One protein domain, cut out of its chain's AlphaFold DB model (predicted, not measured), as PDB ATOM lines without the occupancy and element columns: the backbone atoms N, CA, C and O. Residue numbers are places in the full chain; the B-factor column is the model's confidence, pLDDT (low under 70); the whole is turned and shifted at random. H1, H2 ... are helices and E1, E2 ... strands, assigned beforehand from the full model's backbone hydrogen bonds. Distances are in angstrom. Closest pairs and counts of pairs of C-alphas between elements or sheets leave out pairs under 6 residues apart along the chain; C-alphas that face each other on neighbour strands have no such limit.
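What this domain is: This is residues 8 to 122 of the 313 residues of an uncharacterized protein of Marinicaulis flavus (UniProt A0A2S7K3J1). The model has the form of an open C: the long helix H1 is its back, a small hairpin-built sheet, E1 to E3, sits off the first end of H1, and a larger lobe sits beside the last part of H1, with a gap between sheet and lobe. In that lobe H2 packs between H1 and a small parallel sheet, and residues 99 to 122, with no named element, loop round beyond E6. The printed part has 115 residues, with two named helices and six named strands in the order E1 E2 E3 H1 E4 H2 E5 E6; the sheets run E1 E2 E3, antiparallel, and E5 E4 E6, parallel. The class is mixed, helices and strands, with 57 residues, under half, in named elements. The whole is loose and flat, with a radius of gyration of the C-alphas of 16.8 A and spans of 44 by 44 by 18 A.

How they stand to each other: E1, residues 8 to 10, E2, residues 13 to 16, and E3, residues 22 to 24, form a meander, each strand the antiparallel neighbour of the one before. E1 and E2 are a hairpin, with N 8 and O 15 at 2.8 A; E2 and E3 are another, with N 14 and O 23 at 2.8 A. H1, residues 27 to 51, is not on this sheet; the closest C-alphas of E3 and H1 are those of Ile 23 and Phe 29, 7.9 A apart. With residues 40 to 47 alone H1 touches H2, residues 74 to 80, the same way at a steep tilt of 41 degrees; the closest C-alphas are those of Arg 47 and Gln 79, 6.1 A apart. E4, residues 59 to 65, H2 and E5, residues 83 to 85, form a strand-helix-strand unit, two parallel neighbour strands with a helix between, with a right-handed crossover. H2 is on the sheet at a height of 7.5 A, over E5, slantwise to the strands at 37 degrees to E5 on the local plane. N 84 and O 59 are 2.9 A apart between E5 and E4. E6, residues 94 to 98, is the parallel neighbour of E4, with N 96 and O 62 at 2.9 A. Pairing on E4 is staggered: residues 59 to 61 pair with E5, 61 to 65 with E6. Residues 116 to 117 pair, parallel, with residues 95 to 96 of E6. In H1 and H2 every O i to N i+4 pair is within hydrogen-bond range.

Where its parts are: E1 begins at C-alpha 8, (2.335, 81.013, -22.940). H1 is 36.1 A long and begins at C-alpha 27, (-13.186, 90.554, -18.883). E4 is 19.4 A long and E6 13.1 A, ending at C-alpha 98, (1.345, 64.982, -10.684).

The domain as a whole: The C-alphas farthest apart, those of Arg 27 and Glu 113, are 46.9 A apart. The printed part has no cut, and no link is long. Mean pLDDT of the printed part is 89.3; residue 19 alone is under 70.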
ATOM      1  N   LYS A   8       1.717  80.047 -22.023       81.56
ATOM      2  CA  LYS A   8       2.335  81.013 -22.940       81.56
ATOM      3  C   LYS A   8       1.309  82.056 -23.359       81.56
ATOM      4  O   LYS A   8       0.176  81.701 -23.652       81.56
ATOM      5  N   ILE A   9       1.693  83.326 -23.422       81.31
ATOM      6  CA  ILE A   9       0.832  84.356 -24.017       81.31
ATOM      7  C   ILE A   9       1.002  84.300 -25.536       81.31
ATOM      8  O   ILE A   9       2.126  84.375 -26.032       81.31
ATOM      9  N   ASN A  10      -0.106  84.183 -26.262       79.81
ATOM     10  CA  ASN A  10      -0.164  84.299 -27.712       79.81
ATOM     11  C   ASN A  10      -1.243  85.324 -28.090       79.81
ATOM     12  O   ASN A  10      -2.438  85.039 -28.018       79.81
ATOM     13  N   GLY A  11      -0.832  86.547 -28.433       83.62
ATOM     14  CA  GLY A  11      -1.762  87.646 -28.700       83.62
ATOM     15  C   GLY A  11      -2.665  87.936 -27.497       83.62
ATOM     16  O   GLY A  11      -2.175  88.260 -26.417       83.62
ATOM     17  N   ASN A  12      -3.983  87.804 -27.684       80.19
ATOM     18  CA  ASN A  12      -4.986  88.003 -26.632       80.19
ATOM     19  C   ASN A  12      -5.444  86.687 -25.971       80.19
ATOM     20  O   ASN A  12      -6.583  86.582 -25.517       80.19
ATOM     21  N   GLN A  13      -4.590  85.663 -25.952       82.44
ATOM     22  CA  GLN A  13      -4.880  84.365 -25.346       82.44
ATOM     23  C   GLN A  13      -3.708  83.870 -24.488       82.44
ATOM     24  O   GLN A  13      -2.540  84.139 -24.775       82.44
ATOM     25  N   LEU A  14      -4.024  83.106 -23.444       82.06
ATOM     26  CA  LEU A  14      -3.098  82.230 -22.731       82.06
ATOM     27  C   LEU A  14      -3.236  80.810 -23.279       82.06
ATOM     28  O   LEU A  14      -4.332  80.273 -23.331       82.06
ATOM     29  N   VAL A  15      -2.124  80.182 -23.637       80.06
ATOM     30  CA  VAL A  15      -2.077  78.805 -24.130       80.06
ATOM     31  C   VAL A  15      -1.430  77.927 -23.068       80.06
ATOM     32  O   VAL A  15      -0.255  78.123 -22.748       80.06
ATOM     33  N   ALA A  16      -2.175  76.966 -22.519       77.81
ATOM     34  CA  ALA A  16      -1.646  75.973 -21.585       77.81
ATOM     35  C   ALA A  16      -0.572  75.123 -22.279       77.81
ATOM     36  O   ALA A  16      -0.807  74.576 -23.355       77.81
ATOM     37  N   THR A  17       0.622  75.012 -21.699       77.44
ATOM     38  CA  THR A  17       1.773  74.396 -22.381       77.44
ATOM     39  C   THR A  17       1.644  72.885 -22.559       77.44
ATOM     40  O   THR A  17       2.195  72.350 -23.519       77.44
ATOM     41  N   GLU A  18       0.914  72.206 -21.671       72.62
ATOM     42  CA  GLU A  18       0.745  70.745 -21.686       72.62
ATOM     43  C   GLU A  18      -0.421  70.303 -22.574       72.62
ATOM     44  O   GLU A  18      -0.240  69.498 -23.485       72.62
ATOM     45  N   THR A  19      -1.603  70.885 -22.370       68.44
ATOM     46  CA  THR A  19      -2.824  70.518 -23.107       68.44
ATOM     47  C   THR A  19      -2.962  71.273 -24.433       68.44
ATOM     48  O   THR A  19      -3.650  70.837 -25.365       68.44
ATOM     49  N   GLY A  20      -2.299  72.427 -24.558       72.31
ATOM     50  CA  GLY A  20      -2.516  73.368 -25.653       72.31
ATOM     51  C   GLY A  20      -3.907  74.001 -25.622       72.31
ATOM     52  O   GLY A  20      -4.408  74.354 -26.684       72.31
ATOM     53  N   ALA A  21      -4.564  74.050 -24.458       73.75
ATOM     54  CA  ALA A  21      -5.843  74.731 -24.291       73.75
ATOM     55  C   ALA A  21      -5.654  76.251 -24.396       73.75
ATOM     56  O   ALA A  21      -4.750  76.806 -23.770       73.75
ATOM     57  N   GLU A  22      -6.509  76.910 -25.174       78.62
ATOM     58  CA  GLU A  22      -6.494  78.361 -25.370       78.62
ATOM     59  C   GLU A  22      -7.505  79.030 -24.437       78.62
ATOM     60  O   GLU A  22      -8.682  78.679 -24.413       78.62
ATOM     61  N   ILE A  23      -7.041  80.007 -23.664       79.38
ATOM     62  CA  ILE A  23      -7.830  80.760 -22.692       79.38
ATOM     63  C   ILE A  23      -7.842  82.224 -23.144       79.38
ATOM     64  O   ILE A  23      -6.790  82.871 -23.122       79.38
ATOM     65  N   PRO A  24      -8.991  82.780 -23.560       80.62
ATOM     66  CA  PRO A  24      -9.067  84.170 -23.985       80.62
ATOM     67  C   PRO A  24      -8.780  85.124 -22.818       80.62
ATOM     68  O   PRO A  24      -9.315  84.981 -21.721       80.62
ATOM     69  N   LEU A  25      -7.944  86.134 -23.062       82.12
ATOM     70  CA  LEU A  25      -7.659  87.214 -22.118       82.12
ATOM     71  C   LEU A  25      -8.735  88.295 -22.242       82.12
ATOM     72  O   LEU A  25      -8.554  89.317 -22.905       82.12
ATOM     73  N   ASP A  26      -9.887  88.055 -21.627       83.31
ATOM     74  CA  ASP A  26     -11.025  88.971 -21.651       83.31
ATOM     75  C   ASP A  26     -11.468  89.417 -20.240       83.31
ATOM     76  O   ASP A  26     -10.814  89.176 -19.219       83.31
ATOM     77  N   ARG A  27     -12.604  90.122 -20.167       79.12
ATOM     78  CA  ARG A  27     -13.186  90.554 -18.883       79.12
ATOM     79  C   ARG A  27     -13.650  89.373 -18.020       79.12
ATOM     80  O   ARG A  27     -13.688  89.515 -16.797       79.12
ATOM     81  N   GLY A  28     -14.032  88.254 -18.634       79.00
ATOM     82  CA  GLY A  28     -14.373  87.010 -17.946       79.00
ATOM     83  C   GLY A  28     -13.148  86.426 -17.251       79.00
ATOM     84  O   GLY A  28     -13.183  86.222 -16.037       79.00
ATOM     85  N   PHE A  29     -12.032  86.316 -17.973       82.25
ATOM     86  CA  PHE A  29     -10.750  85.878 -17.427       82.25
ATOM     87  C   PHE A  29     -10.304  86.729 -16.235       82.25
ATOM     88  O   PHE A  29      -9.977  86.190 -15.179       82.25
ATOM     89  N   ALA A  30     -10.346  88.062 -16.347       81.12
ATOM     90  CA  ALA A  30      -9.958  88.947 -15.244       81.12
ATOM     91  C   ALA A  30     -10.824  88.734 -13.985       81.12
ATOM     92  O   ALA A  30     -10.319  88.735 -12.857       81.12
ATOM     93  N   ARG A  31     -12.133  88.519 -14.166       83.44
ATOM     94  CA  ARG A  31     -13.068  88.231 -13.070       83.44
ATOM     95  C   ARG A  31     -12.752  86.895 -12.401       83.44
ATOM     96  O   ARG A  31     -12.762  86.816 -11.171       83.44
ATOM     97  N   ASP A  32     -12.472  85.863 -13.185       82.38
ATOM     98  CA  ASP A  32     -12.156  84.539 -12.658       82.38
ATOM     99  C   ASP A  32     -10.779  84.500 -11.992       82.38
ATOM    100  O   ASP A  32     -10.652  83.954 -10.895       82.38
ATOM    101  N   ALA A  33      -9.786  85.200 -12.546       84.56
ATOM    102  CA  ALA A  33      -8.488  85.405 -11.912       84.56
ATOM    103  C   ALA A  33      -8.627  86.081 -10.537       84.56
ATOM    104  O   ALA A  33      -8.042  85.612  -9.562       84.56
ATOM    105  N   LEU A  34      -9.458  87.125 -10.415       85.75
ATOM    106  CA  LEU A  34      -9.726  87.791  -9.133       85.75
ATOM    107  C   LEU A  34     -10.414  86.855  -8.121       85.75
ATOM    108  O   LEU A  34     -10.069  86.836  -6.934       85.75
ATOM    109  N   ARG A  35     -11.376  86.043  -8.575       85.00
ATOM    110  CA  ARG A  35     -12.064  85.045  -7.735       85.00
ATOM    111  C   ARG A  35     -11.116  83.957  -7.236       85.00
ATOM    112  O   ARG A  35     -11.236  83.530  -6.091       85.00
ATOM    113  N   ILE A  36     -10.189  83.503  -8.074       84.44
ATOM    114  CA  ILE A  36      -9.171  82.522  -7.684       84.44
ATOM    115  C   ILE A  36      -8.174  83.170  -6.719       84.44
ATOM    116  O   ILE A  36      -7.917  82.618  -5.653       84.44
ATOM    117  N   ALA A  37      -7.668  84.366  -7.031       86.38
ATOM    118  CA  ALA A  37      -6.702  85.076  -6.196       86.38
ATOM    119  C   ALA A  37      -7.239  85.359  -4.783       86.38
ATOM    120  O   ALA A  37      -6.542  85.116  -3.798       86.38
ATOM    121  N   SER A  38      -8.494  85.806  -4.667       86.94
ATOM    122  CA  SER A  38      -9.148  86.029  -3.367       86.94
ATOM    123  C   SER A  38      -9.291  84.742  -2.549       86.94
ATOM    124  O   SER A  38      -9.024  84.746  -1.346       86.94
ATOM    125  N   PHE A  39      -9.631  83.619  -3.189       87.94
ATOM    126  CA  PHE A  39      -9.683  82.320  -2.519       87.94
ATOM    127  C   PHE A  39      -8.295  81.847  -2.058       87.94
ATOM    128  O   PHE A  39      -8.126  81.422  -0.916       87.94
ATOM    129  N   VAL A  40      -7.277  81.976  -2.912       88.25
ATOM    130  CA  VAL A  40      -5.885  81.632  -2.576       88.25
ATOM    131  C   VAL A  40      -5.372  82.479  -1.412       88.25
ATOM    132  O   VAL A  40      -4.681  81.963  -0.532       88.25
ATOM    133  N   TRP A  41      -5.728  83.764  -1.365       90.88
ATOM    134  CA  TRP A  41      -5.399  84.631  -0.237       90.88
ATOM    135  C   TRP A  41      -6.026  84.127   1.068       90.88
ATOM    136  O   TRP A  41      -5.307  83.981   2.056       90.88
ATOM    137  N   LEU A  42      -7.318  83.765   1.064       90.12
ATOM    138  CA  LEU A  42      -7.977  83.185   2.241       90.12
ATOM    139  C   LEU A  42      -7.255  81.918   2.718       90.12
ATOM    140  O   LEU A  42      -6.981  81.777   3.908       90.12
ATOM    141  N   VAL A  43      -6.945  80.993   1.807       89.19
ATOM    142  CA  VAL A  43      -6.271  79.731   2.152       89.19
ATOM    143  C   VAL A  43      -4.897  79.996   2.776       89.19
ATOM    144  O   VAL A  43      -4.555  79.389   3.792       89.19
ATOM    145  N   ASN A  44      -4.131  80.945   2.232       89.81
ATOM    146  CA  ASN A  44      -2.852  81.349   2.819       89.81
ATOM    147  C   ASN A  44      -3.016  82.019   4.190       89.81
ATOM    148  O   ASN A  44      -2.217  81.748   5.083       89.81
ATOM    149  N   ALA A  45      -4.048  82.842   4.393       89.62
ATOM    150  CA  ALA A  45      -4.339  83.437   5.697       89.62
ATOM    151  C   ALA A  45      -4.670  82.354   6.741       89.62
ATOM    152  O   ALA A  45      -4.103  82.352   7.835       89.62
ATOM    153  N   LEU A  46      -5.509  81.373   6.385       87.56
ATOM    154  CA  LEU A  46      -5.814  80.228   7.249       87.56
ATOM    155  C   LEU A  46      -4.548  79.436   7.593       87.56
ATOM    156  O   LEU A  46      -4.302  79.159   8.764       87.56
ATOM    157  N   ARG A  47      -3.692  79.150   6.609       86.62
ATOM    158  CA  ARG A  47      -2.395  78.502   6.836       86.62
ATOM    159  C   ARG A  47      -1.502  79.314   7.786       86.62
ATOM    160  O   ARG A  47      -0.973  78.756   8.742       86.62
ATOM    161  N   ALA A  48      -1.349  80.619   7.553       86.19
ATOM    162  CA  ALA A  48      -0.499  81.489   8.368       86.19
ATOM    163  C   ALA A  48      -0.963  81.523   9.831       86.19
ATOM    164  O   ALA A  48      -0.153  81.335  10.735       86.19
ATOM    165  N   THR A  49      -2.273  81.662  10.069       85.12
ATOM    166  CA  THR A  49      -2.828  81.644  11.434       85.12
ATOM    167  C   THR A  49      -2.547  80.333  12.171       85.12
ATOM    168  O   THR A  49      -2.326  80.349  13.380       85.12
ATOM    169  N   ARG A  50      -2.512  79.196  11.464       79.00
ATOM    170  CA  ARG A  50      -2.154  77.894  12.046       79.00
ATOM    171  C   ARG A  50      -0.662  77.782  12.336       79.00
ATOM    172  O   ARG A  50      -0.301  77.337  13.420       79.00
ATOM    173  N   MET A  51       0.195  78.245  11.423       81.06
ATOM    174  CA  MET A  51       1.647  78.281  11.645       81.06
ATOM    175  C   MET A  51       2.014  79.149  12.854       81.06
ATOM    176  O   MET A  51       2.838  78.747  13.669       81.06
ATOM    177  N   MET A  52       1.348  80.295  13.030       85.94
ATOM    178  CA  MET A  52       1.538  81.163  14.201       85.94
ATOM    179  C   MET A  52       1.158  80.487  15.528       85.94
ATOM    180  O   MET A  52       1.616  80.918  16.579       85.94
ATOM    181  N   ARG A  53       0.354  79.415  15.499       86.56
ATOM    182  CA  ARG A  53       0.011  78.603  16.678       86.56
ATOM    183  C   ARG A  53       1.020  77.480  16.962       86.56
ATOM    184  O   ARG A  53       0.764  76.674  17.848       86.56
ATOM    185  N   GLY A  54       2.128  77.399  16.219       81.75
ATOM    186  CA  GLY A  54       3.204  76.427  16.458       81.75
ATOM    187  C   GLY A  54       2.818  74.969  16.191       81.75
ATOM    188  O   GLY A  54       3.395  74.064  16.780       81.75
ATOM    189  N   ARG A  55       1.808  74.726  15.348       81.00
ATOM    190  CA  ARG A  55       1.317  73.376  15.059       81.00
ATOM    191  C   ARG A  55       2.200  72.710  13.999       81.00
ATOM    192  O   ARG A  55       2.314  73.235  12.891       81.00
ATOM    193  N   GLU A  56       2.799  71.567  14.333       86.75
ATOM    194  CA  GLU A  56       3.515  70.735  13.357       86.75
ATOM    195  C   GLU A  56       2.560  70.260  12.246       86.75
ATOM    196  O   GLU A  56       1.371  70.032  12.511       86.75
ATOM    197  N   PRO A  57       3.046  70.125  10.997       91.88
ATOM    198  CA  PRO A  57       2.236  69.600   9.914       91.88
ATOM    199  C   PRO A  57       1.885  68.135  10.177       91.88
ATOM    200  O   PRO A  57       2.683  67.379  10.727       91.88
ATOM    201  N   ARG A  58       0.702  67.731   9.719       93.56
ATOM    202  CA  ARG A  58       0.221  66.347   9.791       93.56
ATOM    203  C   ARG A  58       1.125  65.383   9.026       93.56
ATOM    204  O   ARG A  58       1.355  64.274   9.484       93.56
ATOM    205  N   ALA A  59       1.591  65.815   7.858       96.75
ATOM    206  CA  ALA A  59       2.511  65.076   7.005       96.75
ATOM    207  C   ALA A  59       3.267  66.038   6.080       96.75
ATOM    208  O   ALA A  59       2.827  67.170   5.825       96.75
ATOM    209  N   ARG A  60       4.391  65.575   5.543       97.62
ATOM    210  CA  ARG A  60       5.168  66.215   4.482       97.62
ATOM    211  C   ARG A  60       4.942  65.452   3.179       97.62
ATOM    212  O   ARG A  60       5.130  64.244   3.130       97.62
ATOM    213  N   ILE A  61       4.552  66.145   2.113       98.19
ATOM    214  CA  ILE A  61       4.315  65.541   0.795       98.19
ATOM    215  C   ILE A  61       5.199  66.203  -0.257       98.19
ATOM    216  O   ILE A  61       5.286  67.433  -0.309       98.19
ATOM    217  N   SER A  62       5.836  65.408  -1.116       98.12
ATOM    218  CA  SER A  62       6.483  65.921  -2.327       98.12
ATOM    219  C   SER A  62       5.702  65.518  -3.573       98.12
ATOM    220  O   SER A  62       5.054  64.472  -3.623       98.12
ATOM    221  N   PHE A  63       5.744  66.375  -4.588       97.75
ATOM    222  CA  PHE A  63       5.078  66.148  -5.866       97.75
ATOM    223  C   PHE A  63       6.115  65.906  -6.958       97.75
ATOM    224  O   PHE A  63       7.157  66.560  -6.974       97.75
ATOM    225  N   PHE A  64       5.822  64.990  -7.876       96.12
ATOM    226  CA  PHE A  64       6.726  64.638  -8.966       96.12
ATOM    227  C   PHE A  64       5.951  64.258 -10.237       96.12
ATOM    228  O   PHE A  64       4.867  63.694 -10.145       96.12
ATOM    229  N   PRO A  65       6.482  64.529 -11.441       93.50
ATOM    230  CA  PRO A  65       7.644  65.372 -11.708       93.50
ATOM    231  C   PRO A  65       7.344  66.871 -11.541       93.50
ATOM    232  O   PRO A  65       8.272  67.675 -11.572       93.50
ATOM    233  N   LYS A  66       6.071  67.266 -11.394       92.75
ATOM    234  CA  LYS A  66       5.658  68.671 -11.306       92.75
ATOM    235  C   LYS A  66       4.952  68.953  -9.995       92.75
ATOM    236  O   LYS A  66       4.279  68.098  -9.437       92.75
ATOM    237  N   LYS A  67       5.080  70.191  -9.528       92.38
ATOM    238  CA  LYS A  67       4.417  70.678  -8.321       92.38
ATOM    239  C   LYS A  67       3.094  71.360  -8.676       92.38
ATOM    240  O   LYS A  67       3.086  72.194  -9.586       92.38
ATOM    241  N   PRO A  68       2.001  71.103  -7.939       93.94
ATOM    242  CA  PRO A  68       0.746  71.797  -8.159       93.94
ATOM    243  C   PRO A  68       0.887  73.280  -7.814       93.94
ATOM    244  O   PRO A  68       1.388  73.674  -6.754       93.94
ATOM    245  N   ARG A  69       0.397  74.120  -8.721       90.81
ATOM    246  CA  ARG A  69       0.118  75.535  -8.472       90.81
ATOM    247  C   ARG A  69      -1.171  75.716  -7.671       90.81
ATOM    248  O   ARG A  69      -1.973  74.798  -7.531       90.81
ATOM    249  N   SER A  70      -1.408  76.942  -7.214       89.44
ATOM    250  CA  SER A  70      -2.561  77.302  -6.381       89.44
ATOM    251  C   SER A  70      -3.927  77.197  -7.065       89.44
ATOM    252  O   SER A  70      -4.939  77.311  -6.383       89.44
ATOM    253  N   TYR A  71      -3.964  77.017  -8.389       87.62
ATOM    254  CA  TYR A  71      -5.193  76.812  -9.161       87.62
ATOM    255  C   TYR A  71      -5.584  75.328  -9.313       87.62
ATOM    256  O   TYR A  71      -6.665  75.032  -9.820       87.62
ATOM    257  N   TYR A  72      -4.739  74.394  -8.862       93.62
ATOM    258  CA  TYR A  72      -5.092  72.978  -8.763       93.62
ATOM    259  C   TYR A  72      -5.708  72.665  -7.406       93.62
ATOM    260  O   TYR A  72      -5.194  73.120  -6.387       93.62
ATOM    261  N   ALA A  73      -6.745  71.828  -7.385       95.00
ATOM    262  CA  ALA A  73      -7.531  71.509  -6.194       95.00
ATOM    263  C   ALA A  73      -6.695  70.873  -5.071       95.00
ATOM    264  O   ALA A  73      -6.950  71.123  -3.895       95.00
ATOM    265  N   VAL A  74      -5.657  70.105  -5.417       96.69
ATOM    266  CA  VAL A  74      -4.771  69.479  -4.425       96.69
ATOM    267  C   VAL A  74      -3.974  70.513  -3.616       96.69
ATOM    268  O   VAL A  74      -3.690  70.292  -2.441       96.69
ATOM    269  N   TRP A  75      -3.655  71.684  -4.188       96.25
ATOM    270  CA  TRP A  75      -2.887  72.715  -3.485       96.25
ATOM    271  C   TRP A  75      -3.621  73.276  -2.256       96.25
ATOM    272  O   TRP A  75      -3.050  73.198  -1.163       96.25
ATOM    273  N   PRO A  76      -4.856  73.821  -2.363       95.31
ATOM    274  CA  PRO A  76      -5.583  74.301  -1.195       95.31
ATOM    275  C   PRO A  76      -5.983  73.156  -0.262       95.31
ATOM    276  O   PRO A  76      -5.995  73.362   0.949       95.31
ATOM    277  N   VAL A  77      -6.232  71.953  -0.792       96.88
ATOM    278  CA  VAL A  77      -6.480  70.743   0.005       96.88
ATOM    279  C   VAL A  77      -5.306  70.445   0.938       96.88
ATOM    280  O   VAL A  77      -5.526  70.309   2.139       96.88
ATOM    281  N   CYS A  78      -4.061  70.450   0.442       96.38
ATOM    282  CA  CYS A  78      -2.879  70.277   1.291       96.38
ATOM    283  C   CYS A  78      -2.815  71.324   2.411       96.38
ATOM    284  O   CYS A  78      -2.600  70.971   3.567       96.38
ATOM    285  N   GLN A  79      -3.040  72.605   2.090       93.75
ATOM    286  CA  GLN A  79      -2.991  73.667   3.102       93.75
ATOM    287  C   GLN A  79      -4.074  73.485   4.176       93.75
ATOM    288  O   GLN A  79      -3.814  73.679   5.361       93.75
ATOM    289  N   LEU A  80      -5.295  73.125   3.770       94.12
ATOM    290  CA  LEU A  80      -6.434  72.973   4.674       94.12
ATOM    291  C   LEU A  80      -6.346  71.705   5.530       94.12
ATOM    292  O   LEU A  80      -6.847  71.734   6.654       94.12
ATOM    293  N   ALA A  81      -5.676  70.662   5.041       94.81
ATOM    294  CA  ALA A  81      -5.421  69.399   5.734       94.81
ATOM    295  C   ALA A  81      -4.153  69.414   6.619       94.81
ATOM    296  O   ALA A  81      -3.760  68.374   7.142       94.81
ATOM    297  N   ASP A  82      -3.499  70.574   6.774       93.12
ATOM    298  CA  ASP A  82      -2.231  70.733   7.506       93.12
ATOM    299  C   ASP A  82      -1.082  69.876   6.942       93.12
ATOM    300  O   ASP A  82      -0.205  69.411   7.669       93.12
ATOM    301  N   ILE A  83      -1.057  69.688   5.621       95.25
ATOM    302  CA  ILE A  83      -0.021  68.935   4.911       95.25
ATOM    303  C   ILE A  83       0.996  69.915   4.331       95.25
ATOM    304  O   ILE A  83       0.671  70.804   3.534       95.25
ATOM    305  N   LYS A  84       2.266  69.738   4.697       95.12
ATOM    306  CA  LYS A  84       3.362  70.565   4.195       95.12
ATOM    307  C   LYS A  84       3.844  70.027   2.852       95.12
ATOM    308  O   LYS A  84       4.361  68.920   2.775       95.12
ATOM    309  N   ILE A  85       3.753  70.844   1.806       96.00
ATOM    310  CA  ILE A  85       4.394  70.530   0.524       96.00
ATOM    311  C   ILE A  85       5.891  70.843   0.633       96.00
ATOM    312  O   ILE A  85       6.249  72.008   0.832       96.00
ATOM    313  N   VAL A  86       6.744  69.829   0.496       96.44
ATOM    314  CA  VAL A  86       8.212  69.953   0.537       96.44
ATOM    315  C   VAL A  86       8.809  69.897  -0.871       96.44
ATOM    316  O   VAL A  86       8.202  69.342  -1.786       96.44
ATOM    317  N   GLU A  87       9.963  70.542  -1.056       94.00
ATOM    318  CA  GLU A  87      10.695  70.529  -2.334       94.00
ATOM    319  C   GLU A  87      11.612  69.308  -2.432       94.00
ATOM    320  O   GLU A  87      11.638  68.653  -3.468       94.00
ATOM    321  N   ASP A  88      12.331  68.985  -1.351       95.81
ATOM    322  CA  ASP A  88      13.202  67.814  -1.290       95.81
ATOM    323  C   ASP A  88      12.370  66.546  -1.027       95.81
ATOM    324  O   ASP A  88      11.740  66.432   0.033       95.81
ATOM    325  N   PRO A  89      12.343  65.568  -1.953       96.00
ATOM    326  CA  PRO A  89      11.649  64.309  -1.731       96.00
ATOM    327  C   PRO A  89      12.182  63.499  -0.543       96.00
ATOM    328  O   PRO A  89      11.422  62.706   0.012       96.00
ATOM    329  N   ALA A  90      13.436  63.693  -0.121       95.81
ATOM    330  CA  ALA A  90      13.989  63.008   1.045       95.81
ATOM    331  C   ALA A  90      13.284  63.421   2.351       95.81
ATOM    332  O   ALA A  90      13.078  62.580   3.230       95.81
ATOM    333  N   GLU A  91      12.836  64.680   2.446       96.38
ATOM    334  CA  GLU A  91      12.087  65.222   3.592       96.38
ATOM    335  C   GLU A  91      10.605  64.816   3.616       96.38
ATOM    336  O   GLU A  91       9.911  65.081   4.599       96.38
ATOM    337  N   ALA A  92      10.082  64.247   2.529       97.50
ATOM    338  CA  ALA A  92       8.667  63.906   2.424       97.50
ATOM    339  C   ALA A  92       8.352  62.613   3.179       97.50
ATOM    340  O   ALA A  92       9.159  61.695   3.160       97.50
ATOM    341  N   ASP A  93       7.176  62.493   3.785       97.75
ATOM    342  CA  ASP A  93       6.673  61.230   4.342       97.75
ATOM    343  C   ASP A  93       6.011  60.377   3.244       97.75
ATOM    344  O   ASP A  93       5.980  59.152   3.319       97.75
ATOM    345  N   LEU A  94       5.513  61.032   2.191       97.75
ATOM    346  CA  LEU A  94       4.883  60.409   1.033       97.75
ATOM    347  C   LEU A  94       5.042  61.261  -0.235       97.75
ATOM    348  O   LEU A  94       5.376  62.450  -0.191       97.75
ATOM    349  N   HIS A  95       4.746  60.657  -1.377       98.00
ATOM    350  CA  HIS A  95       4.849  61.280  -2.687       98.00
ATOM    351  C   HIS A  95       3.489  61.399  -3.387       98.00
ATOM    352  O   HIS A  95       2.522  60.713  -3.059       98.00
ATOM    353  N   PHE A  96       3.414  62.261  -4.395       98.00
ATOM    354  CA  PHE A  96       2.241  62.417  -5.251       98.00
ATOM    355  C   PHE A  96       2.682  62.542  -6.711       98.00
ATOM    356  O   PHE A  96       3.387  63.492  -7.067       98.00
ATOM    357  N   TYR A  97       2.249  61.611  -7.566       96.94
ATOM    358  CA  TYR A  97       2.469  61.722  -9.004       96.94
ATOM    359  C   TYR A  97       1.514  62.755  -9.618       96.94
ATOM    360  O   TYR A  97       0.293  62.604  -9.563       96.94
ATOM    361  N   PHE A  98       2.074  63.820 -10.189       95.75
ATOM    362  CA  PHE A  98       1.345  64.982 -10.684       95.75
ATOM    363  C   PHE A  98       1.931  65.468 -12.013       95.75
ATOM    364  O   PHE A  98       2.996  66.090 -12.064       95.75
ATOM    365  N   GLU A  99       1.237  65.156 -13.103       91.25
ATOM    366  CA  GLU A  99       1.602  65.521 -14.473       91.25
ATOM    367  C   GLU A  99       0.341  65.502 -15.338       91.25
ATOM    368  O   GLU A  99      -0.371  64.495 -15.348       91.25
ATOM    369  N   ASP A 100       0.071  66.586 -16.065       86.62
ATOM    370  CA  ASP A 100      -1.103  66.710 -16.932       86.62
ATOM    371  C   ASP A 100      -0.806  66.082 -18.301       86.62
ATOM    372  O   ASP A 100      -0.618  66.745 -19.321       86.62
ATOM    373  N   ARG A 101      -0.650  64.756 -18.284       87.19
ATOM    374  CA  ARG A 101      -0.334  63.928 -19.451       87.19
ATOM    375  C   ARG A 101      -1.283  62.741 -19.531       87.19
ATOM    376  O   ARG A 101      -1.449  62.031 -18.534       87.19
ATOM    377  N   GLU A 102      -1.809  62.492 -20.731       84.31
ATOM    378  CA  GLU A 102      -2.776  61.429 -21.029       84.31
ATOM    379  C   GLU A 102      -2.234  60.042 -20.688       84.31
ATOM    380  O   GLU A 102      -2.936  59.216 -20.116       84.31
ATOM    381  N   PHE A 103      -0.995  59.769 -21.100       91.25
ATOM    382  CA  PHE A 103      -0.457  58.417 -21.152       91.25
ATOM    383  C   PHE A 103       1.058  58.381 -20.946       91.25
ATOM    384  O   PHE A 103       1.802  59.204 -21.487       91.25
ATOM    385  N   LEU A 104       1.513  57.373 -20.207       89.19
ATOM    386  CA  LEU A 104       2.888  56.887 -20.185       89.19
ATOM    387  C   LEU A 104       2.884  55.385 -20.468       89.19
ATOM    388  O   LEU A 104       1.958  54.683 -20.094       89.19
ATOM    389  N   THR A 105       3.946  54.858 -21.065       88.69
ATOM    390  CA  THR A 105       4.064  53.408 -21.299       88.69
ATOM    391  C   THR A 105       4.193  52.587 -20.012       88.69
ATOM    392  O   THR A 105       3.950  51.386 -20.039       88.69
ATOM    393  N   ALA A 106       4.582  53.220 -18.902       87.88
ATOM    394  CA  ALA A 106       4.700  52.616 -17.580       87.88
ATOM    395  C   ALA A 106       4.538  53.690 -16.482       87.88
ATOM    396  O   ALA A 106       4.751  54.878 -16.765       87.88
ATOM    397  N   PRO A 107       4.219  53.295 -15.230       89.06
ATOM    398  CA  PRO A 107       4.284  54.185 -14.073       89.06
ATOM    399  C   PRO A 107       5.638  54.891 -13.977       89.06
ATOM    400  O   PRO A 107       6.684  54.304 -14.269       89.06
ATOM    401  N   ARG A 108       5.648  56.141 -13.501       90.00
ATOM    402  CA  ARG A 108       6.908  56.762 -13.074       90.00
ATOM    403  C   ARG A 108       7.340  56.147 -11.751       90.00
ATOM    404  O   ARG A 108       6.516  55.966 -10.862       90.00
ATOM    405  N   LEU A 109       8.638  55.909 -11.591       91.38
ATOM    406  CA  LEU A 109       9.185  55.562 -10.283       91.38
ATOM    407  C   LEU A 109       9.034  56.758  -9.338       91.38
ATOM    408  O   LEU A 109       9.311  57.901  -9.720       91.38
ATOM    409  N   ALA A 110       8.566  56.486  -8.122       93.62
ATOM    410  CA  ALA A 110       8.546  57.486  -7.072       93.62
ATOM    411  C   ALA A 110       9.991  57.886  -6.703       93.62
ATOM    412  O   ALA A 110      10.907  57.078  -6.865       93.62
ATOM    413  N   PRO A 111      10.229  59.119  -6.218       95.00
ATOM    414  CA  PRO A 111      11.579  59.569  -5.874       95.00
ATOM    415  C   PRO A 111      12.268  58.740  -4.780       95.00
ATOM    416  O   PRO A 111      13.494  58.730  -4.711       95.00
ATOM    417  N   THR A 112      11.491  58.085  -3.913       95.31
ATOM    418  CA  THR A 112      11.964  57.151  -2.882       95.31
ATOM    419  C   THR A 112      10.966  55.993  -2.737       95.31
ATOM    420  O   THR A 112       9.876  56.047  -3.303       95.31
ATOM    421  N   GLU A 113      11.297  54.993  -1.915       93.75
ATOM    422  CA  GLU A 113      10.419  53.853  -1.580       93.75
ATOM    423  C   GLU A 113       9.212  54.225  -0.693       93.75
ATOM    424  O   GLU A 113       8.423  53.367  -0.295       93.75
ATOM    425  N   LYS A 114       9.060  55.507  -0.339       95.69
ATOM    426  CA  LYS A 114       7.917  55.989   0.441       95.69
ATOM    427  C   LYS A 114       6.620  55.912  -0.377       95.69
ATOM    428  O   LYS A 114       6.655  55.971  -1.610       95.69
ATOM    429  N   PRO A 115       5.450  55.821   0.279       96.19
ATOM    430  CA  PRO A 115       4.185  55.629  -0.411       96.19
ATOM    431  C   PRO A 115       3.897  56.787  -1.359       96.19
ATOM    432  O   PRO A 115       4.160  57.943  -1.036       96.19
ATOM    433  N   ALA A 116       3.294  56.490  -2.506       96.38
ATOM    434  CA  ALA A 116       2.927  57.502  -3.485       96.38
ATOM    435  C   ALA A 116       1.432  57.451  -3.813       96.38
ATOM    436  O   ALA A 116       0.844  56.369  -3.873       96.38
ATOM    437  N   PHE A 117       0.828  58.618  -4.023       97.44
ATOM    438  CA  PHE A 117      -0.491  58.761  -4.635       97.44
ATOM    439  C   PHE A 117      -0.385  58.850  -6.157       97.44
ATOM    440  O   PHE A 117       0.574  59.426  -6.678       97.44
ATOM    441  N   ASN A 118      -1.386  58.317  -6.856       97.25
ATOM    442  CA  ASN A 118      -1.574  58.344  -8.310       97.25
ATOM    443  C   ASN A 118      -0.436  57.734  -9.137       97.25
ATOM    444  O   ASN A 118      -0.503  57.782 -10.360       97.25
ATOM    445  N   VAL A 119       0.603  57.157  -8.526       95.81
ATOM    446  CA  VAL A 119       1.806  56.691  -9.242       95.81
ATOM    447  C   VAL A 119       1.475  55.687 -10.352       95.81
ATOM    448  O   VAL A 119       2.083  55.722 -11.418       95.81
ATOM    449  N   ASN A 120       0.436  54.876 -10.134       95.75
ATOM    450  CA  ASN A 120      -0.054  53.881 -11.084       95.75
ATOM    451  C   ASN A 120      -1.197  54.397 -11.989       95.75
ATOM    452  O   ASN A 120      -1.618  53.683 -12.891       95.75
ATOM    453  N   CYS A 121      -1.668  55.638 -11.814       96.25
ATOM    454  CA  CYS A 121      -2.648  56.298 -12.688       96.25
ATOM    455  C   CYS A 121      -1.939  56.964 -13.879       96.25
ATOM    456  O   CYS A 121      -1.907  58.191 -14.032       96.25
ATOM    457  N   PHE A 122      -1.290  56.160 -14.716       93.00
ATOM    458  CA  PHE A 122      -0.446  56.660 -15.803       93.00
ATOM    459  C   PHE A 122      -1.119  56.628 -17.183       93.00
ATOM    460  O   PHE A 122      -0.523  57.120 -18.139       93.00
TER     461      PHE A 122